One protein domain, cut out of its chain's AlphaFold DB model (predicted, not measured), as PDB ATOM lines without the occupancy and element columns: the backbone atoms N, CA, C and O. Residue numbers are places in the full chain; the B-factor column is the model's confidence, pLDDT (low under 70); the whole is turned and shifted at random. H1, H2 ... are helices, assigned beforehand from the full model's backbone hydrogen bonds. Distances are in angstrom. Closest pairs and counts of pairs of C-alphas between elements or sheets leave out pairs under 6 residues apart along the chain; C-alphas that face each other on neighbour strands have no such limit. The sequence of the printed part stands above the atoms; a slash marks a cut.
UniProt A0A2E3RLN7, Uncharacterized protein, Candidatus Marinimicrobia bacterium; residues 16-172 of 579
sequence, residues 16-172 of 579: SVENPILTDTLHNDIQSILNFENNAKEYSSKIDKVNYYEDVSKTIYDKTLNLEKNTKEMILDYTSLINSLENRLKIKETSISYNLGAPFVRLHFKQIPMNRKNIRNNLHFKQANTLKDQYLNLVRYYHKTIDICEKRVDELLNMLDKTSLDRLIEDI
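What this domain is: This is residues 16 to 172 of the 579 residues of an uncharacterized protein of Candidatus Marinimicrobia bacterium (UniProt A0A2E3RLN7). Two long helices, H3 and H5, lie side by side and run the same way as a rod, and the long link from H3 to the short helix H4, residues 89 to 115, runs back along the pair. The shorter H1 lies loosely alongside, running the opposite way, as the third member of a bundle, helices side by side; residues 165 to 172 stick out at one end. The 157 printed residues include five named helices, H1 to H5 in order, and no named strand: the class is all helix. The whole is only just loose, close to extended, with a radius of gyration of the C-alphas of 22.3 A and spans of 83 by 26 by 19 A.

How they stand to each other: H1, residues 20 to 34, is close to but not clearly touching H3, residues 46 to 88; their closest C-alphas, Ile 33 and Ile 60, are 7.1 A apart. H2, residues 36 to 39, and H1 meet only through their link. H3 and H5, residues 123 to 170, touch at a shallow tilt of 15 degrees, the same way; their closest C-alphas, Ser 57 and Ala 128, are 4.6 A apart. H4, residues 116 to 120, only just touches H3, with 3 pairs of C-alphas within 8 A, the closest being Val 50 and Ile 119 at 7.3 A. Every O i to N i+4 pair is within hydrogen-bond range in H3, H4 and H5, and 10 of 11 in H1; H2 is too short for one.

Where its parts are: H1 begins at C-alpha 20 (20.670, 9.313, 16.175) and is 22.0 A long. H3 measures 62.3 A. H5 measures 69.9 A and ends at C-alpha 170 (50.060, 25.408, 39.542).

The domain as a whole: The farthest C-alphas, Arg 116 and Ile 172, are 83.9 A apart. The printed part has no cut, and the link from H3 to H4 is long. Mean pLDDT of the printed part is 73.3; residues 16 to 34 and 159 to 172 are among those under 70.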
ATOM      1  N   SER A  16      22.649  10.195  28.067       25.53
ATOM      2  CA  SER A  16      21.850   9.145  27.419       25.53
ATOM      3  C   SER A  16      20.944   9.850  26.410       25.53
ATOM      4  O   SER A  16      19.837  10.276  26.721       25.53
ATOM      5  N   VAL A  17      21.463  10.091  25.206       27.58
ATOM      6  CA  VAL A  17      20.645  10.366  24.029       27.58
ATOM      7  C   VAL A  17      20.782   9.145  23.143       27.58
ATOM      8  O   VAL A  17      21.522   9.131  22.155       27.58
ATOM      9  N   GLU A  18      20.013   8.108  23.463       27.25
ATOM     10  CA  GLU A  18      19.409   7.321  22.400       27.25
ATOM     11  C   GLU A  18      18.621   8.290  21.513       27.25
ATOM     12  O   GLU A  18      17.462   8.554  21.798       27.25
ATOM     13  N   ASN A  19      19.239   8.900  20.493       34.06
ATOM     14  CA  ASN A  19      18.527   9.426  19.323       34.06
ATOM     15  C   ASN A  19      19.419   9.958  18.173       34.06
ATOM     16  O   ASN A  19      19.191  11.057  17.667       34.06
ATOM     17  N   PRO A  20      20.332   9.147  17.596       29.69
ATOM     18  CA  PRO A  20      20.670   9.313  16.175       29.69
ATOM     19  C   PRO A  20      19.448   9.050  15.267       29.69
ATOM     20  O   PRO A  20      19.425   9.434  14.100       29.69
ATOM     21  N   ILE A  21      18.407   8.412  15.816       31.66
ATOM     22  CA  ILE A  21      17.150   8.070  15.143       31.66
ATOM     23  C   ILE A  21      16.281   9.323  14.904       31.66
ATOM     24  O   ILE A  21      15.521   9.373  13.931       31.66
ATOM     25  N   LEU A  22      16.408  10.380  15.719       34.88
ATOM     26  CA  LEU A  22      15.526  11.550  15.610       34.88
ATOM     27  C   LEU A  22      15.869  12.466  14.425       34.88
ATOM     28  O   LEU A  22      14.973  13.052  13.824       34.88
ATOM     29  N   THR A  23      17.145  12.588  14.044       38.59
ATOM     30  CA  THR A  23      17.550  13.428  12.899       38.59
ATOM     31  C   THR A  23      17.130  12.823  11.563       38.59
ATOM     32  O   THR A  23      16.654  13.552  10.688       38.59
ATOM     33  N   ASP A  24      17.227  11.498  11.425       43.19
ATOM     34  CA  ASP A  24      16.804  10.787  10.213       43.19
ATOM     35  C   ASP A  24      15.272  10.736  10.088       43.19
ATOM     36  O   ASP A  24      14.726  10.882   8.989       43.19
ATOM     37  N   THR A  25      14.547  10.615  11.206       47.06
ATOM     38  CA  THR A  25      13.074  10.678  11.207       47.06
ATOM     39  C   THR A  25      12.554  12.095  10.969       47.06
ATOM     40  O   THR A  25      11.655  12.263  10.146       47.06
ATOM     41  N   LEU A  26      13.157  13.132  11.568       54.09
ATOM     42  CA  LEU A  26      12.775  14.530  11.333       54.09
ATOM     43  C   LEU A  26      13.008  14.938   9.869       54.09
ATOM     44  O   LEU A  26      12.170  15.621   9.285       54.09
ATOM     45  N   HIS A  27      14.110  14.501   9.249       53.81
ATOM     46  CA  HIS A  27      14.394  14.787   7.841       53.81
ATOM     47  C   HIS A  27      13.357  14.150   6.903       53.81
ATOM     48  O   HIS A  27      12.807  14.828   6.030       53.81
ATOM     49  N   ASN A  28      13.031  12.872   7.120       57.69
ATOM     50  CA  ASN A  28      12.003  12.159   6.357       57.69
ATOM     51  C   ASN A  28      10.599  12.748   6.586       57.69
ATOM     52  O   ASN A  28       9.816  12.907   5.644       57.69
ATOM     53  N   ASP A  29      10.305  13.163   7.817       58.66
ATOM     54  CA  ASP A  29       9.064  13.833   8.186       58.66
ATOM     55  C   ASP A  29       8.925  15.202   7.523       58.66
ATOM     56  O   ASP A  29       7.854  15.528   7.009       58.66
ATOM     57  N   ILE A  30      10.003  15.987   7.478       60.31
ATOM     58  CA  ILE A  30      10.049  17.279   6.794       60.31
ATOM     59  C   ILE A  30       9.809  17.088   5.294       60.31
ATOM     60  O   ILE A  30       9.005  17.817   4.725       60.31
ATOM     61  N   GLN A  31      10.427  16.095   4.649       64.12
ATOM     62  CA  GLN A  31      10.219  15.838   3.216       64.12
ATOM     63  C   GLN A  31       8.775  15.425   2.892       64.12
ATOM     64  O   GLN A  31       8.207  15.884   1.898       64.12
ATOM     65  N   SER A  32       8.150  14.608   3.745       63.09
ATOM     66  CA  SER A  32       6.741  14.219   3.605       63.09
ATOM     67  C   SER A  32       5.787  15.407   3.828       63.09
ATOM     68  O   SER A  32       4.872  15.640   3.034       63.09
ATOM     69  N   ILE A  33       6.050  16.232   4.849       67.19
ATOM     70  CA  ILE A  33       5.262  17.432   5.179       67.19
ATOM     71  C   ILE A  33       5.448  18.548   4.142       67.19
ATOM     72  O   ILE A  33       4.505  19.272   3.839       67.19
ATOM     73  N   LEU A  34       6.633  18.715   3.559       67.75
ATOM     74  CA  LEU A  34       6.875  19.741   2.540       67.75
ATOM     75  C   LEU A  34       6.178  19.417   1.209       67.75
ATOM     76  O   LEU A  34       5.814  20.337   0.477       67.75
ATOM     77  N   ASN A  35       5.939  18.134   0.917       77.25
ATOM     78  CA  ASN A  35       5.420  17.674  -0.371       77.25
ATOM     79  C   ASN A  35       3.905  17.427  -0.421       77.25
ATOM     80  O   ASN A  35       3.398  17.054  -1.482       77.25
ATOM     81  N   PHE A  36       3.147  17.685   0.654       82.75
ATOM     82  CA  PHE A  36       1.705  17.393   0.657       82.75
ATOM     83  C   PHE A  36       0.941  18.123  -0.465       82.75
ATOM     84  O   PHE A  36      -0.049  17.616  -0.984       82.75
ATOM     85  N   GLU A  37       1.398  19.305  -0.891       83.50
ATOM     86  CA  GLU A  37       0.773  20.050  -1.993       83.50
ATOM     87  C   GLU A  37       0.898  19.320  -3.340       83.50
ATOM     88  O   GLU A  37      -0.009  19.383  -4.173       83.50
ATOM     89  N   ASN A  38       2.010  18.609  -3.544       83.19
ATOM     90  CA  ASN A  38       2.248  17.796  -4.731       83.19
ATOM     91  C   ASN A  38       1.468  16.483  -4.659       83.19
ATOM     92  O   ASN A  38       0.791  16.144  -5.626       83.19
ATOM     93  N   ASN A  39       1.464  15.823  -3.502       82.94
ATOM     94  CA  ASN A  39       0.718  14.579  -3.278       82.94
ATOM     95  C   ASN A  39      -0.801  14.800  -3.406       82.94
ATOM     96  O   ASN A  39      -1.529  13.964  -3.931       82.94
ATOM     97  N   ALA A  40      -1.295  15.989  -3.047       85.06
ATOM     98  CA  ALA A  40      -2.695  16.363  -3.237       85.06
ATOM     99  C   ALA A  40      -3.143  16.409  -4.717       85.06
ATOM    100  O   ALA A  40      -4.345  16.499  -4.994       85.06
ATOM    101  N   LYS A  41      -2.214  16.387  -5.687       85.31
ATOM    102  CA  LYS A  41      -2.532  16.347  -7.126       85.31
ATOM    103  C   LYS A  41      -3.021  14.971  -7.585       85.31
ATOM    104  O   LYS A  41      -3.718  14.919  -8.593       85.31
ATOM    105  N   GLU A  42      -2.715  13.907  -6.843       85.25
ATOM    106  CA  GLU A  42      -3.125  12.527  -7.151       85.25
ATOM    107  C   GLU A  42      -4.631  12.302  -6.953       85.25
ATOM    108  O   GLU A  42      -5.237  11.441  -7.586       85.25
ATOM    109  N   TYR A  43      -5.269  13.136  -6.131       86.88
ATOM    110  CA  TYR A  43      -6.705  13.090  -5.893       86.88
ATOM    111  C   TYR A  43      -7.451  13.907  -6.954       86.88
ATOM    112  O   TYR A  43      -7.197  15.098  -7.144       86.88
ATOM    113  N   SER A  44      -8.411  13.300  -7.649       79.75
ATOM    114  CA  SER A  44      -9.194  13.966  -8.700       79.75
ATOM    115  C   SER A  44     -10.420  14.711  -8.148       79.75
ATOM    116  O   SER A  44     -10.786  15.777  -8.651       79.75
ATOM    117  N   SER A  45     -11.027  14.203  -7.071       88.88
ATOM    118  CA  SER A  45     -12.190  14.807  -6.415       88.88
ATOM    119  C   SER A  45     -11.801  15.934  -5.459       88.88
ATOM    120  O   SER A  45     -10.857  15.828  -4.675       88.88
ATOM    121  N   LYS A  46     -12.594  17.015  -5.445       84.94
ATOM    122  CA  LYS A  46     -12.450  18.093  -4.449       84.94
ATOM    123  C   LYS A  46     -12.703  17.608  -3.021       84.94
ATOM    124  O   LYS A  46     -12.168  18.204  -2.099       84.94
ATOM    125  N   ILE A  47     -13.525  16.575  -2.847       85.69
ATOM    126  CA  ILE A  47     -13.857  16.016  -1.531       85.69
ATOM    127  C   ILE A  47     -12.670  15.201  -1.004       85.69
ATOM    128  O   ILE A  47     -12.250  15.413   0.129       85.69
ATOM    129  N   ASP A  48     -12.053  14.376  -1.852       86.44
ATOM    130  CA  ASP A  48     -10.897  13.555  -1.466       86.44
ATOM    131  C   ASP A  48      -9.680  14.421  -1.118       86.44
ATOM    132  O   ASP A  48      -9.005  14.172  -0.124       86.44
ATOM    133  N   LYS A  49      -9.462  15.526  -1.852       88.31
ATOM    134  CA  LYS A  49      -8.442  16.529  -1.489       88.31
ATOM    135  C   LYS A  49      -8.684  17.149  -0.119       88.31
ATOM    136  O   LYS A  49      -7.736  17.463   0.588       88.31
ATOM    137  N   VAL A  50      -9.946  17.382   0.233       89.00
ATOM    138  CA  VAL A  50     -10.307  17.992   1.515       89.00
ATOM    139  C   VAL A  50     -10.041  17.026   2.668       89.00
ATOM    140  O   VAL A  50      -9.424  17.455   3.638       89.00
ATOM    141  N   ASN A  51     -10.408  15.747   2.522       87.19
ATOM    142  CA  ASN A  51     -10.055  14.696   3.485       87.19
ATOM    143  C   ASN A  51      -8.533  14.598   3.654       87.19
ATOM    144  O   ASN A  51      -8.024  14.678   4.766       87.19
ATOM    145  N   TYR A  52      -7.801  14.557   2.538       89.06
ATOM    146  CA  TYR A  52      -6.342  14.517   2.550       89.06
ATOM    147  C   TYR A  52      -5.719  15.710   3.300       89.06
ATOM    148  O   TYR A  52      -4.845  15.529   4.144       89.06
ATOM    149  N   TYR A  53      -6.179  16.942   3.045       89.62
ATOM    150  CA  TYR A  53      -5.677  18.118   3.768       89.62
ATOM    151  C   TYR A  53      -6.042  18.113   5.255       89.62
ATOM    152  O   TYR A  53      -5.298  18.683   6.054       89.62
ATOM    153  N   GLU A  54      -7.164  17.507   5.642       88.75
ATOM    154  CA  GLU A  54      -7.567  17.367   7.042       88.75
ATOM    155  C   GLU A  54      -6.655  16.382   7.788       88.75
ATOM    156  O   GLU A  54      -6.113  16.738   8.838       88.75
ATOM    157  N   ASP A  55      -6.378  15.222   7.190       87.44
ATOM    158  CA  ASP A  55      -5.457  14.214   7.733       87.44
ATOM    159  C   ASP A  55      -4.027  14.756   7.857       87.44
ATOM    160  O   ASP A  55      -3.370  14.617   8.896       87.44
ATOM    161  N   VAL A  56      -3.553  15.452   6.820       88.19
ATOM    162  CA  VAL A  56      -2.250  16.129   6.829       88.19
ATOM    163  C   VAL A  56      -2.204  17.212   7.905       88.19
ATOM    164  O   VAL A  56      -1.226  17.296   8.642       88.19
ATOM    165  N   SER A  57      -3.260  18.020   8.047       89.56
ATOM    166  CA  SER A  57      -3.322  19.072   9.071       89.56
ATOM    167  C   SER A  57      -3.224  18.499  10.483       89.56
ATOM    168  O   SER A  57      -2.489  19.041  11.308       89.56
ATOM    169  N   LYS A  58      -3.925  17.393  10.761       87.25
ATOM    170  CA  LYS A  58      -3.844  16.697  12.049       87.25
ATOM    171  C   LYS A  58      -2.434  16.159  12.297       87.25
ATOM    172  O   LYS A  58      -1.849  16.438  13.337       87.25
ATOM    173  N   THR A  59      -1.856  15.492  11.301       87.44
ATOM    174  CA  THR A  59      -0.503  14.921  11.379       87.44
ATOM    175  C   THR A  59       0.561  15.992  11.638       87.44
ATOM    176  O   THR A  59       1.423  15.817  12.496       87.44
ATOM    177  N   ILE A  60       0.504  17.123  10.922       85.31
ATOM    178  CA  ILE A  60       1.436  18.245  11.120       85.31
ATOM    179  C   ILE A  60       1.285  18.819  12.529       85.31
ATOM    180  O   ILE A  60       2.283  19.144  13.172       85.31
ATOM    181  N   TYR A  61       0.054  18.948  13.020       87.38
ATOM    182  CA  TYR A  61      -0.201  19.472  14.355       87.38
ATOM    183  C   TYR A  61       0.346  18.551  15.456       87.38
ATOM    184  O   TYR A  61       1.068  19.034  16.326       87.38
ATOM    185  N   ASP A  62       0.105  17.241  15.372       85.75
ATOM    186  CA  ASP A  62       0.630  16.263  16.336       85.75
ATOM    187  C   ASP A  62       2.170  16.270  16.345       85.75
ATOM    188  O   ASP A  62       2.801  16.332  17.402       85.75
ATOM    189  N   LYS A  63       2.792  16.333  15.160       85.69
ATOM    190  CA  LYS A  63       4.249  16.487  15.028       85.69
ATOM    191  C   LYS A  63       4.767  17.814  15.581       85.69
ATOM    192  O   LYS A  63       5.859  17.850  16.138       85.69
ATOM    193  N   THR A  64       3.994  18.893  15.467       85.12
ATOM    194  CA  THR A  64       4.348  20.196  16.053       85.12
ATOM    195  C   THR A  64       4.379  20.125  17.577       85.12
ATOM    196  O   THR A  64       5.324  20.628  18.176       85.12
ATOM    197  N   LEU A  65       3.396  19.470  18.201       84.31
ATOM    198  CA  LEU A  65       3.355  19.295  19.657       84.31
ATOM    199  C   LEU A  65       4.500  18.412  20.163       84.31
ATOM    200  O   LEU A  65       5.144  18.751  21.157       84.31
ATOM    201  N   ASN A  66       4.791  17.315  19.460       85.00
ATOM    202  CA  ASN A  66       5.924  16.453  19.793       85.00
ATOM    203  C   ASN A  66       7.252  17.204  19.664       85.00
ATOM    204  O   ASN A  66       8.069  17.159  20.576       85.00
ATOM    205  N   LEU A  67       7.451  17.957  18.578       82.94
ATOM    206  CA  LEU A  67       8.655  18.764  18.404       82.94
ATOM    207  C   LEU A  67       8.783  19.834  19.495       82.94
ATOM    208  O   LEU A  67       9.879  20.054  19.999       82.94
ATOM    209  N   GLU A  68       7.686  20.480  19.898       83.75
ATOM    210  CA  GLU A  68       7.691  21.442  21.007       83.75
ATOM    211  C   GLU A  68       8.135  20.782  22.316       83.75
ATOM    212  O   GLU A  68       8.987  21.334  23.015       83.75
ATOM    213  N   LYS A  69       7.589  19.603  22.633       82.94
ATOM    214  CA  LYS A  69       7.969  18.830  23.819       82.94
ATOM    215  C   LYS A  69       9.454  18.453  23.778       82.94
ATOM    216  O   LYS A  69      10.183  18.805  24.702       82.94
ATOM    217  N   ASN A  70       9.910  17.858  22.679       81.62
ATOM    218  CA  ASN A  70      11.301  17.435  22.510       81.62
ATOM    219  C   ASN A  70      12.268  18.625  22.570       81.62
ATOM    220  O   ASN A  70      13.357  18.518  23.117       81.62
ATOM    221  N   THR A  71      11.867  19.789  22.046       77.31
ATOM    222  CA  THR A  71      12.676  21.014  22.146       77.31
ATOM    223  C   THR A  71      12.845  21.447  23.603       77.31
ATOM    224  O   THR A  71      13.918  21.905  23.979       77.31
ATOM    225  N   LYS A  72      11.798  21.328  24.431       80.00
ATOM    226  CA  LYS A  72      11.865  21.675  25.859       80.00
ATOM    227  C   LYS A  72      12.761  20.710  26.630       80.00
ATOM    228  O   LYS A  72      13.563  21.181  27.424       80.00
ATOM    229  N   GLU A  73      12.634  19.410  26.377       80.44
ATOM    230  CA  GLU A  73      13.477  18.371  26.990       80.44
ATOM    231  C   GLU A  73      14.952  18.580  26.616       80.44
ATOM    232  O   GLU A  73      15.775  18.786  27.500       80.44
ATOM    233  N   MET A  74      15.253  18.735  25.323       83.81
ATOM    234  CA  MET A  74      16.607  19.028  24.838       83.81
ATOM    235  C   MET A  74      17.220  20.283  25.484       83.81
ATOM    236  O   MET A  74      18.390  20.277  25.863       83.81
ATOM    237  N   ILE A  75      16.448  21.364  25.660       76.44
ATOM    238  CA  ILE A  75      16.945  22.569  26.346       76.44
ATOM    239  C   ILE A  75      17.258  22.290  27.818       76.44
ATOM    240  O   ILE A  75      18.235  22.841  28.328       76.44
ATOM    241  N   LEU A  76      16.462  21.472  28.515       75.00
ATOM    242  CA  LEU A  76      16.738  21.104  29.907       75.00
ATOM    243  C   LEU A  76      18.045  20.313  30.015       75.00
ATOM    244  O   LEU A  76      18.863  20.632  30.880       75.00
ATOM    245  N   ASP A  77      18.279  19.378  29.096       75.69
ATOM    246  CA  ASP A  77      19.500  18.568  29.061       75.69
ATOM    247  C   ASP A  77      20.740  19.437  28.819       75.69
ATOM    248  O   ASP A  77      21.693  19.404  29.603       75.69
ATOM    249  N   TYR A  78      20.703  20.307  27.801       78.31
ATOM    250  CA  TYR A  78      21.798  21.249  27.548       78.31
ATOM    251  C   TYR A  78      21.999  22.235  28.702       78.31
ATOM    252  O   TYR A  78      23.139  22.570  29.012       78.31
ATOM    253  N   THR A  79      20.929  22.688  29.360       75.88
ATOM    254  CA  THR A  79      21.038  23.579  30.529       75.88
ATOM    255  C   THR A  79      21.734  22.872  31.688       75.88
ATOM    256  O   THR A  79      22.617  23.454  32.312       75.88
ATOM    257  N   SER A  80      21.389  21.609  31.953       74.69
ATOM    258  CA  SER A  80      22.041  20.793  32.983       74.69
ATOM    259  C   SER A  80      23.537  20.623  32.699       74.69
ATOM    260  O   SER A  80      24.376  20.873  33.571       74.69
ATOM    261  N   LEU A  81      23.888  20.291  31.450       69.88
ATOM    262  CA  LEU A  81      25.278  20.155  31.012       69.88
ATOM    263  C   LEU A  81      26.055  21.474  31.141       69.88
ATOM    264  O   LEU A  81      27.142  21.499  31.717       69.88
ATOM    265  N   ILE A  82      25.495  22.573  30.632       71.38
ATOM    266  CA  ILE A  82      26.121  23.900  30.667       71.38
ATOM    267  C   ILE A  82      26.322  24.359  32.114       71.38
ATOM    268  O   ILE A  82      27.435  24.743  32.463       71.38
ATOM    269  N   ASN A  83      25.318  24.214  32.983       74.00
ATOM    270  CA  ASN A  83      25.445  24.556  34.400       74.00
ATOM    271  C   ASN A  83      26.503  23.694  35.100       74.00
ATOM    272  O   ASN A  83      27.276  24.203  35.908       74.00
ATOM    273  N   SER A  84      26.586  22.397  34.790       71.44
ATOM    274  CA  SER A  84      27.634  21.516  35.326       71.44
ATOM    275  C   SER A  84      29.039  22.003  34.940       71.44
ATOM    276  O   SER A  84      29.921  22.115  35.795       71.44
ATOM    277  N   LEU A  85      29.241  22.368  33.669       65.44
ATOM    278  CA  LEU A  85      30.510  22.908  33.170       65.44
ATOM    279  C   LEU A  85      30.840  24.280  33.783       65.44
ATOM    280  O   LEU A  85      31.971  24.517  34.204       65.44
ATOM    281  N   GLU A  86      29.857  25.171  33.894       73.75
ATOM    282  CA  GLU A  86      30.015  26.502  34.491       73.75
ATOM    283  C   GLU A  86      30.329  26.431  35.989       73.75
ATOM    284  O   GLU A  86      31.215  27.146  36.466       73.75
ATOM    285  N   ASN A  87      29.702  25.499  36.712       73.12
ATOM    286  CA  ASN A  87      29.997  25.225  38.117       73.12
ATOM    287  C   ASN A  87      31.432  24.711  38.312       73.12
ATOM    288  O   ASN A  87      32.137  25.179  39.210       73.12
ATOM    289  N   ARG A  88      31.917  23.815  37.439       65.69
ATOM    290  CA  ARG A  88      33.321  23.347  37.457       65.69
ATOM    291  C   ARG A  88      34.322  24.479  37.205       65.69
ATOM    292  O   ARG A  88      35.411  24.479  37.789       65.69
ATOM    293  N   LEU A  89      33.943  25.445  36.371       69.44
ATOM    294  CA  LEU A  89      34.716  26.653  36.066       69.44
ATOM    295  C   LEU A  89      34.533  27.784  37.090       69.44
ATOM    296  O   LEU A  89      35.234  28.790  37.003       69.44
ATOM    297  N   LYS A  90      33.621  27.633  38.062       79.56
ATOM    298  CA  LYS A  90      33.234  28.670  39.036       79.56
ATOM    299  C   LYS A  90      32.787  29.984  38.377       79.56
ATOM    300  O   LYS A  90      33.032  31.066  38.914       79.56
ATOM    301  N   ILE A  91      32.137  29.905  37.219       76.88
ATOM    302  CA  ILE A  91      31.557  31.065  36.533       76.88
ATOM    303  C   ILE A  91      30.043  31.098  36.727       76.88
ATOM    304  O   ILE A  91      29.418  30.103  37.080       76.88
ATOM    305  N   LYS A  92      29.450  32.281  36.547       76.81
ATOM    306  CA  LYS A  92      28.012  32.478  36.735       76.81
ATOM    307  C   LYS A  92      27.219  31.636  35.731       76.81
ATOM    308  O   LYS A  92      27.491  31.728  34.537       76.81
ATOM    309  N   GLU A  93      26.213  30.921  36.230       75.50
ATOM    310  CA  GLU A  93      25.330  30.084  35.417       75.50
ATOM    311  C   GLU A  93      24.598  30.888  34.331       75.50
ATOM    312  O   GLU A  93      24.031  31.965  34.577       75.50
ATOM    313  N   THR A  94      24.600  30.342  33.121       74.12
ATOM    314  CA  THR A  94      23.906  30.867  31.954       74.12
ATOM    315  C   THR A  94      22.468  30.373  31.968       74.12
ATOM    316  O   THR A  94      22.177  29.193  31.801       74.12
ATOM    317  N   SER A  95      21.524  31.301  32.108       68.88
ATOM    318  CA  SER A  95      20.101  30.973  32.038       68.88
ATOM    319  C   SER A  95      19.670  30.722  30.591       68.88
ATOM    320  O   SER A  95      19.540  31.670  29.809       68.88
ATOM    321  N   ILE A  96      19.388  29.467  30.251       68.19
ATOM    322  CA  ILE A  96      18.781  29.078  28.977       68.19
ATOM    323  C   ILE A  96      17.325  28.698  29.247       68.19
ATOM    324  O   ILE A  96      17.008  27.978  30.189       68.19
ATOM    325  N   SER A  97      16.400  29.236  28.453       70.56
ATOM    326  CA  SER A  97      14.975  28.943  28.600       70.56
ATOM    327  C   SER A  97      14.314  28.852  27.240       70.56
ATOM    328  O   SER A  97      14.489  29.740  26.407       70.56
ATOM    329  N   TYR A  98      13.466  27.840  27.062       67.44
ATOM    330  CA  TYR A  98      12.586  27.711  25.898       67.44
ATOM    331  C   TYR A  98      11.775  28.994  25.642       67.44
ATOM    332  O   TYR A  98      11.568  29.407  24.506       67.44
ATOM    333  N   ASN A  99      11.358  29.695  26.697       67.69
ATOM    334  CA  ASN A  99      10.530  30.895  26.561       67.69
ATOM    335  C   ASN A  99      11.293  32.098  25.972       67.69
ATOM    336  O   ASN A  99      10.671  33.073  25.547       67.69
ATOM    337  N   LEU A 100      12.628  32.041  25.911       61.31
ATOM    338  CA  LEU A 100      13.464  33.066  25.293       61.31
ATOM    339  C   LEU A 100      13.562  32.804  23.782       61.31
ATOM    340  O   LEU A 100      14.518  32.223  23.275       61.31
ATOM    341  N   GLY A 101      12.543  33.255  23.050       62.03
ATOM    342  CA  GLY A 101      12.557  33.293  21.585       62.03
ATOM    343  C   GLY A 101      11.885  32.118  20.871       62.03
ATOM    344  O   GLY A 101      11.930  32.091  19.638       62.03
ATOM    345  N   ALA A 102      11.241  31.190  21.590       72.94
ATOM    346  CA  ALA A 102      10.441  30.145  20.955       72.94
ATOM    347  C   ALA A 102       9.269  30.730  20.141       72.94
ATOM    348  O   ALA A 102       8.592  31.666  20.586       72.94
ATOM    349  N   PRO A 103       8.985  30.181  18.947       77.31
ATOM    350  CA  PRO A 103       7.809  30.555  18.184       77.31
ATOM    351  C   PRO A 103       6.547  30.069  18.904       77.31
ATOM    352  O   PRO A 103       6.407  28.895  19.228       77.31
ATOM    353  N   PHE A 104       5.594  30.975  19.122       73.00
ATOM    354  CA  PHE A 104       4.313  30.622  19.729       73.00
ATOM    355  C   PHE A 104       3.500  29.708  18.804       73.00
ATOM    356  O   PHE A 104       3.137  30.108  17.694       73.00
ATOM    357  N   VAL A 105       3.129  28.530  19.303       74.56
ATOM    358  CA  VAL A 105       2.144  27.640  18.676       74.56
ATOM    359  C   VAL A 105       0.751  28.251  18.880       74.56
ATOM    360  O   VAL A 105       0.069  27.992  19.865       74.56
ATOM    361  N   ARG A 106       0.347  29.159  17.985       74.06
ATOM    362  CA  ARG A 106      -0.924  29.907  18.092       74.06
ATOM    363  C   ARG A 106      -2.094  29.185  17.437       74.06
ATOM    364  O   ARG A 106      -3.250  29.444  17.773       74.06
ATOM    365  N   LEU A 107      -1.808  28.338  16.453       79.81
ATOM    366  CA  LEU A 107      -2.816  27.619  15.689       79.81
ATOM    367  C   LEU A 107      -2.912  26.178  16.157       79.81
ATOM    368  O   LEU A 107      -1.989  25.385  15.972       79.81
ATOM    369  N   HIS A 108      -4.079  25.856  16.709       85.12
ATOM    370  CA  HIS A 108      -4.484  24.494  17.010       85.12
ATOM    371  C   HIS A 108      -5.253  23.898  15.838       85.12
ATOM    372  O   HIS A 108      -6.041  24.592  15.177       85.12
ATOM    373  N   PHE A 109      -5.050  22.604  15.596       88.69
ATOM    374  CA  PHE A 109      -5.892  21.866  14.670       88.69
ATOM    375  C   PHE A 109      -7.365  21.989  15.087       88.69
ATOM    376  O   PHE A 109      -7.724  21.900  16.261       88.69
ATOM    377  N   LYS A 110      -8.222  22.231  14.100       88.38
ATOM    378  CA  LYS A 110      -9.674  22.330  14.249       88.38
ATOM    379  C   LYS A 110     -10.301  21.619  13.074       88.38
ATOM    380  O   LYS A 110      -9.965  21.941  11.938       88.38
ATOM    381  N   GLN A 111     -11.236  20.726  13.352       87.50
ATOM    382  CA  GLN A 111     -12.017  20.079  12.313       87.50
ATOM    383  C   GLN A 111     -12.889  21.119  11.594       87.50
ATOM    384  O   GLN A 111     -13.686  21.823  12.220       87.50
ATOM    385  N   ILE A 112     -12.712  21.249  10.277       88.81
ATOM    386  CA  ILE A 112     -13.487  22.174   9.445       88.81
ATOM    387  C   ILE A 112     -14.628  21.380   8.795       88.81
ATOM    388  O   ILE A 112     -14.374  20.388   8.126       88.81
ATOM    389  N   PRO A 113     -15.897  21.799   8.927       87.75
ATOM    390  CA  PRO A 113     -17.000  21.059   8.325       87.75
ATOM    391  C   PRO A 113     -16.961  21.122   6.788       87.75
ATOM    392  O   PRO A 113     -16.831  22.205   6.204       87.75
ATOM    393  N   MET A 114     -17.162  19.972   6.137       84.00
ATOM    394  CA  MET A 114     -17.169  19.803   4.676       84.00
ATOM    395  C   MET A 114     -18.446  20.352   4.015       84.00
ATOM    396  O   MET A 114     -19.270  19.622   3.469       84.00
ATOM    397  N   ASN A 115     -18.635  21.669   4.044       88.56
ATOM    398  CA  ASN A 115     -19.727  22.333   3.330       88.56
ATOM    399  C   ASN A 115     -19.229  23.020   2.045       88.56
ATOM    400  O   ASN A 115     -18.052  23.364   1.901       88.56
ATOM    401  N   ARG A 116     -20.144  23.280   1.098       82.31
ATOM    402  CA  ARG A 116     -19.815  23.906  -0.201       82.31
ATOM    403  C   ARG A 116     -19.040  25.224  -0.062       82.31
ATOM    404  O   ARG A 116     -18.203  25.520  -0.910       82.31
ATOM    405  N   LYS A 117     -19.300  26.007   0.992       89.44
ATOM    406  CA  LYS A 117     -18.633  27.291   1.261       89.44
ATOM    407  C   LYS A 117     -17.164  27.087   1.652       89.44
ATOM    408  O   LYS A 117     -16.292  27.748   1.094       89.44
ATOM    409  N   ASN A 118     -16.886  26.153   2.555       86.06
ATOM    410  CA  ASN A 118     -15.545  25.856   3.062       86.06
ATOM    411  C   ASN A 118     -14.660  25.201   1.994       86.06
ATOM    412  O   ASN A 118     -13.495  25.577   1.855       86.06
ATOM    413  N   ILE A 119     -15.245  24.308   1.184       86.06
ATOM    414  CA  ILE A 119     -14.580  23.686   0.029       86.06
ATOM    415  C   ILE A 119     -14.257  24.745  -1.033       86.06
ATOM    416  O   ILE A 119     -13.140  24.792  -1.535       86.06
ATOM    417  N   ARG A 120     -15.198  25.649  -1.354       85.19
ATOM    418  CA  ARG A 120     -14.969  26.730  -2.333       85.19
ATOM    419  C   ARG A 120     -13.881  27.714  -1.886       85.19
ATOM    420  O   ARG A 120     -13.166  28.241  -2.730       85.19
ATOM    421  N   ASN A 121     -13.757  27.947  -0.581       87.56
ATOM    422  CA  ASN A 121     -12.789  28.880  -0.001       87.56
ATOM    423  C   ASN A 121     -11.423  28.244   0.329       87.56
ATOM    424  O   ASN A 121     -10.556  28.943   0.866       87.56
ATOM    425  N   ASN A 122     -11.232  26.952   0.019       87.50
ATOM    426  CA  ASN A 122     -10.020  26.168   0.291       87.50
ATOM    427  C   ASN A 122      -9.553  26.254   1.756       87.50
ATOM    428  O   ASN A 122      -8.356  26.363   2.028       87.50
ATOM    429  N   LEU A 123     -10.488  26.244   2.713       89.19
ATOM    430  CA  LEU A 123     -10.145  26.466   4.125       89.19
ATOM    431  C   LEU A 123      -9.248  25.359   4.705       89.19
ATOM    432  O   LEU A 123      -8.336  25.675   5.461       89.19
ATOM    433  N   HIS A 124      -9.444  24.102   4.294       89.94
ATOM    434  CA  HIS A 124      -8.626  22.964   4.739       89.94
ATOM    435  C   HIS A 124      -7.175  23.072   4.245       89.94
ATOM    436  O   HIS A 124      -6.240  22.902   5.018       89.94
ATOM    437  N   PHE A 125      -6.975  23.473   2.984       90.38
ATOM    438  CA  PHE A 125      -5.642  23.754   2.435       90.38
ATOM    439  C   PHE A 125      -4.954  24.915   3.164       90.38
ATOM    440  O   PHE A 125      -3.779  24.829   3.508       90.38
ATOM    441  N   LYS A 126      -5.688  26.003   3.438       91.25
ATOM    442  CA  LYS A 126      -5.150  27.147   4.191       91.25
ATOM    443  C   LYS A 126      -4.731  26.750   5.605       91.25
ATOM    444  O   LYS A 126      -3.681  27.192   6.063       91.25
ATOM    445  N   GLN A 127      -5.519  25.913   6.281       90.25
ATOM    446  CA  GLN A 127      -5.174  25.398   7.603       90.25
ATOM    447  C   GLN A 127      -3.917  24.521   7.554       90.25
ATOM    448  O   GLN A 127      -2.995  24.777   8.325       90.25
ATOM    449  N   ALA A 128      -3.837  23.580   6.605       89.19
ATOM    450  CA  ALA A 128      -2.658  22.736   6.400       89.19
ATOM    451  C   ALA A 128      -1.392  23.573   6.162       89.19
ATOM    452  O   ALA A 128      -0.365  23.338   6.795       89.19
ATOM    453  N   ASN A 129      -1.477  24.605   5.314       89.31
ATOM    454  CA  ASN A 129      -0.344  25.491   5.048       89.31
ATOM    455  C   ASN A 129       0.065  26.328   6.257       89.31
ATOM    456  O   ASN A 129       1.253  26.460   6.528       89.31
ATOM    457  N   THR A 130      -0.894  26.839   7.026       89.56
ATOM    458  CA  THR A 130      -0.546  27.647   8.203       89.56
ATOM    459  C   THR A 130       0.064  26.784   9.316       89.56
ATOM    460  O   THR A 130       0.990  27.219   9.998       89.56
ATOM    461  N   LEU A 131      -0.411  25.543   9.480       88.31
ATOM    462  CA  LEU A 131       0.191  24.567  10.395       88.31
ATOM    463  C   LEU A 131       1.594  24.148   9.930       88.31
ATOM    464  O   LEU A 131       2.497  24.062  10.758       88.31
ATOM    465  N   LYS A 132       1.805  23.963   8.618       86.94
ATOM    466  CA  LYS A 132       3.135  23.720   8.029       86.94
ATOM    467  C   LYS A 132       4.104  24.855   8.358       86.94
ATOM    468  O   LYS A 132       5.201  24.590   8.837       86.94
ATOM    469  N   ASP A 133       3.713  26.108   8.133       86.81
ATOM    470  CA  ASP A 133       4.580  27.262   8.402       86.81
ATOM    471  C   ASP A 133       4.940  27.367   9.893       86.81
ATOM    472  O   ASP A 133       6.087  27.646  10.246       86.81
ATOM    473  N   GLN A 134       3.979  27.087  10.782       87.56
ATOM    474  CA  GLN A 134       4.213  27.029  12.225       87.56
ATOM    475  C   GLN A 134       5.213  25.922  12.595       87.56
ATOM    476  O   GLN A 134       6.168  26.187  13.326       87.56
ATOM    477  N   TYR A 135       5.034  24.717  12.047       84.69
ATOM    478  CA  TYR A 135       5.952  23.595  12.239       84.69
ATOM    479  C   TYR A 135       7.374  23.936  11.770       84.69
ATOM    480  O   TYR A 135       8.332  23.775  12.522       84.69
ATOM    481  N   LEU A 136       7.528  24.491  10.564       83.56
ATOM    482  CA  LEU A 136       8.837  24.860  10.013       83.56
ATOM    483  C   LEU A 136       9.537  25.956  10.826       83.56
ATOM    484  O   LEU A 136      10.759  25.927  10.978       83.56
ATOM    485  N   ASN A 137       8.787  26.919  11.366       84.56
ATOM    486  CA  ASN A 137       9.349  27.922  12.269       84.56
ATOM    487  C   ASN A 137       9.872  27.289  13.565       84.56
ATOM    488  O   ASN A 137      10.948  27.668  14.027       84.56
ATOM    489  N   LEU A 138       9.157  26.303  14.113       82.44
ATOM    490  CA  LEU A 138       9.601  25.558  15.288       82.44
ATOM    491  C   LEU A 138      10.835  24.693  14.993       82.44
ATOM    492  O   LEU A 138      11.775  24.716  15.779       82.44
ATOM    493  N   VAL A 139      10.904  24.036  13.830       81.62
ATOM    494  CA  VAL A 139      12.101  23.299  13.373       81.62
ATOM    495  C   VAL A 139      13.324  24.219  13.280       81.62
ATOM    496  O   VAL A 139      14.408  23.879  13.749       81.62
ATOM    497  N   ARG A 140      13.167  25.419  12.705       82.38
ATOM    498  CA  ARG A 140      14.262  26.404  12.637       82.38
ATOM    499  C   ARG A 140      14.712  26.850  14.022       82.38
ATOM    500  O   ARG A 140      15.910  27.001  14.248       82.38
ATOM    501  N   TYR A 141      13.763  27.070  14.930       81.88
ATOM    502  CA  TYR A 141      14.068  27.414  16.314       81.88
ATOM    503  C   TYR A 141      14.814  26.279  17.026       81.88
ATOM    504  O   TYR A 141      15.835  26.544  17.655       81.88
ATOM    505  N   TYR A 142      14.367  25.032  16.860       81.12
ATOM    506  CA  TYR A 142      15.012  23.837  17.404       81.12
ATOM    507  C   TYR A 142      16.487  23.756  16.988       81.12
ATOM    508  O   TYR A 142      17.369  23.786  17.843       81.12
ATOM    509  N   HIS A 143      16.776  23.783  15.681       78.62
ATOM    510  CA  HIS A 143      18.156  23.711  15.187       78.62
ATOM    511  C   HIS A 143      19.014  24.909  15.601       78.62
ATOM    512  O   HIS A 143      20.178  24.737  15.950       78.62
ATOM    513  N   LYS A 144      18.453  26.125  15.584       79.69
ATOM    514  CA  LYS A 144      19.178  27.320  16.033       79.69
ATOM    515  C   LYS A 144      19.536  27.234  17.518       79.69
ATOM    516  O   LYS A 144      20.594  27.706  17.913       79.69
ATOM    517  N   THR A 145      18.650  26.665  18.331       75.06
ATOM    518  CA  THR A 145      18.874  26.523  19.772       75.06
ATOM    519  C   THR A 145      19.962  25.496  20.058       75.06
ATOM    520  O   THR A 145      20.839  25.791  20.864       75.06
ATOM    521  N   ILE A 146      19.973  24.367  19.341       74.81
ATOM    522  CA  ILE A 146      21.065  23.380  19.408       74.81
ATOM    523  C   ILE A 146      22.405  24.040  19.076       74.81
ATOM    524  O   ILE A 146      23.308  23.999  19.899       74.81
ATOM    525  N   ASP A 147      22.512  24.737  17.939       74.62
ATOM    526  CA  ASP A 147      23.765  25.392  17.517       74.62
ATOM    527  C   ASP A 147      24.287  26.403  18.556       74.62
ATOM    528  O   ASP A 147      25.490  26.513  18.780       74.62
ATOM    529  N   ILE A 148      23.392  27.134  19.230       75.69
ATOM    530  CA  ILE A 148      23.773  28.050  20.315       75.69
ATOM    531  C   ILE A 148      24.272  27.277  21.542       75.69
ATOM    532  O   ILE A 148      25.289  27.659  22.123       75.69
ATOM    533  N   CYS A 149      23.570  26.213  21.944       74.31
ATOM    534  CA  CYS A 149      23.947  25.410  23.108       74.31
ATOM    535  C   CYS A 149      25.282  24.692  22.878       74.31
ATOM    536  O   CYS A 149      26.157  24.761  23.735       74.31
ATOM    537  N   GLU A 150      25.478  24.088  21.705       74.44
ATOM    538  CA  GLU A 150      26.730  23.425  21.323       74.44
ATOM    539  C   GLU A 150      27.909  24.402  21.318       74.44
ATOM    540  O   GLU A 150      28.935  24.120  21.929       74.44
ATOM    541  N   LYS A 151      27.747  25.602  20.742       76.50
ATOM    542  CA  LYS A 151      28.790  26.641  20.796       76.50
ATOM    543  C   LYS A 151      29.156  27.030  22.221       76.50
ATOM    544  O   LYS A 151      30.331  27.232  22.514       76.50
ATOM    545  N   ARG A 152      28.165  27.143  23.111       78.25
ATOM    546  CA  ARG A 152      28.419  27.466  24.517       78.25
ATOM    547  C   ARG A 152      29.159  26.332  25.223       78.25
ATOM    548  O   ARG A 152      30.095  26.605  25.966       78.25
ATOM    549  N   VAL A 153      28.774  25.082  24.980       69.62
ATOM    550  CA  VAL A 153      29.487  23.908  25.499       69.62
ATOM    551  C   VAL A 153      30.937  23.907  25.013       69.62
ATOM    552  O   VAL A 153      31.841  23.788  25.835       69.62
ATOM    553  N   ASP A 154      31.176  24.141  23.722       69.12
ATOM    554  CA  ASP A 154      32.524  24.223  23.154       69.12
ATOM    555  C   ASP A 154      33.363  25.328  23.817       69.12
ATOM    556  O   ASP A 154      34.523  25.112  24.168       69.12
ATOM    557  N   GLU A 155      32.801  26.524  24.023       74.62
ATOM    558  CA  GLU A 155      33.479  27.612  24.742       74.62
ATOM    559  C   GLU A 155      33.886  27.196  26.160       74.62
ATOM    560  O   GLU A 155      35.020  27.439  26.575       74.62
ATOM    561  N   LEU A 156      32.972  26.557  26.893       67.94
ATOM    562  CA  LEU A 156      33.199  26.124  28.269       67.94
ATOM    563  C   LEU A 156      34.249  25.018  28.350       67.94
ATOM    564  O   LEU A 156      35.143  25.100  29.186       67.94
ATOM    565  N   LEU A 157      34.201  24.031  27.457       66.44
ATOM    566  CA  LEU A 157      35.209  22.972  27.388       66.44
ATOM    567  C   LEU A 157      36.601  23.545  27.094       66.44
ATOM    568  O   LEU A 157      37.550  23.229  27.803       66.44
ATOM    569  N   ASN A 158      36.708  24.500  26.165       71.88
ATOM    570  CA  ASN A 158      37.973  25.191  25.896       71.88
ATOM    571  C   ASN A 158      38.511  25.961  27.121       71.88
ATOM    572  O   ASN A 158      39.724  26.087  27.298       71.88
ATOM    573  N   MET A 159      37.634  26.520  27.963       69.94
ATOM    574  CA  MET A 159      38.036  27.154  29.228       69.94
ATOM    575  C   MET A 159      38.463  26.119  30.276       69.94
ATOM    576  O   MET A 159      39.364  26.385  31.074       69.94
ATOM    577  N   LEU A 160      37.829  24.947  30.279       62.75
ATOM    578  CA  LEU A 160      38.112  23.849  31.203       62.75
ATOM    579  C   LEU A 160      39.461  23.201  30.895       62.75
ATOM    580  O   LEU A 160      40.228  22.941  31.817       62.75
ATOM    581  N   ASP A 161      39.799  23.058  29.618       57.81
ATOM    582  CA  ASP A 161      41.114  22.597  29.173       57.81
ATOM    583  C   ASP A 161      42.214  23.573  29.591       57.81
ATOM    584  O   ASP A 161      43.228  23.154  30.140       57.81
ATOM    585  N   LYS A 162      41.989  24.886  29.430       53.91
ATOM    586  CA  LYS A 162      42.933  25.915  29.898       53.91
ATOM    587  C   LYS A 162      43.115  25.889  31.410       53.91
ATOM    588  O   LYS A 162      44.242  25.851  31.875       53.91
ATOM    589  N   THR A 163      42.026  25.838  32.176       49.69
ATOM    590  CA  THR A 163      42.100  25.800  33.648       49.69
ATOM    591  C   THR A 163      42.623  24.472  34.199       49.69
ATOM    592  O   THR A 163      43.175  24.454  35.293       49.69
ATOM    593  N   SER A 164      42.482  23.364  33.469       43.72
ATOM    594  CA  SER A 164      43.093  22.074  33.820       43.72
ATOM    595  C   SER A 164      44.589  22.066  33.507       43.72
ATOM    596  O   SER A 164      45.360  21.540  34.304       43.72
ATOM    597  N   LEU A 165      45.004  22.711  32.409       36.16
ATOM    598  CA  LEU A 165      46.412  23.004  32.129       36.16
ATOM    599  C   LEU A 165      47.005  23.911  33.213       36.16
ATOM    600  O   LEU A 165      48.053  23.594  33.756       36.16
ATOM    601  N   ASP A 166      46.307  24.988  33.577       38.12
ATOM    602  CA  ASP A 166      46.751  25.928  34.609       38.12
ATOM    603  C   ASP A 166      46.823  25.249  35.989       38.12
ATOM    604  O   ASP A 166      47.761  25.502  36.728       38.12
ATOM    605  N   ARG A 167      45.915  24.311  36.323       36.62
ATOM    606  CA  ARG A 167      46.003  23.496  37.558       36.62
ATOM    607  C   ARG A 167      47.129  22.461  37.524       36.62
ATOM    608  O   ARG A 167      47.761  22.238  38.548       36.62
ATOM    609  N   LEU A 168      47.405  21.848  36.371       33.88
ATOM    610  CA  LEU A 168      48.577  20.979  36.187       33.88
ATOM    611  C   LEU A 168      49.894  21.766  36.289       33.88
ATOM    612  O   LEU A 168      50.912  21.195  36.666       33.88
ATOM    613  N   ILE A 169      49.869  23.062  35.971       32.41
ATOM    614  CA  ILE A 169      51.017  23.970  36.061       32.41
ATOM    615  C   ILE A 169      51.142  24.592  37.467       32.41
ATOM    616  O   ILE A 169      52.260  24.793  37.930       32.41
ATOM    617  N   GLU A 170      50.039  24.854  38.177       32.97
ATOM    618  CA  GLU A 170      50.060  25.408  39.542       32.97
ATOM    619  C   GLU A 170      50.366  24.357  40.627       32.97
ATOM    620  O   GLU A 170      51.008  24.704  41.619       32.97
ATOM    621  N   ASP A 171      49.989  23.082  40.446       31.67
ATOM    622  CA  ASP A 171      50.240  22.024  41.449       31.67
ATOM    623  C   ASP A 171      51.583  21.286  41.279       31.67
ATOM    624  O   ASP A 171      51.962  20.492  42.144       31.67
ATOM    625  N   ILE A 172      52.353  21.563  40.220       39.09
ATOM    626  CA  ILE A 172      53.749  21.118  40.127       39.09
ATOM    627  C   ILE A 172      54.661  22.321  40.376       39.09
ATOM    628  O   ILE A 172      55.234  22.904  39.457       39.09
TER     629      ILE A 172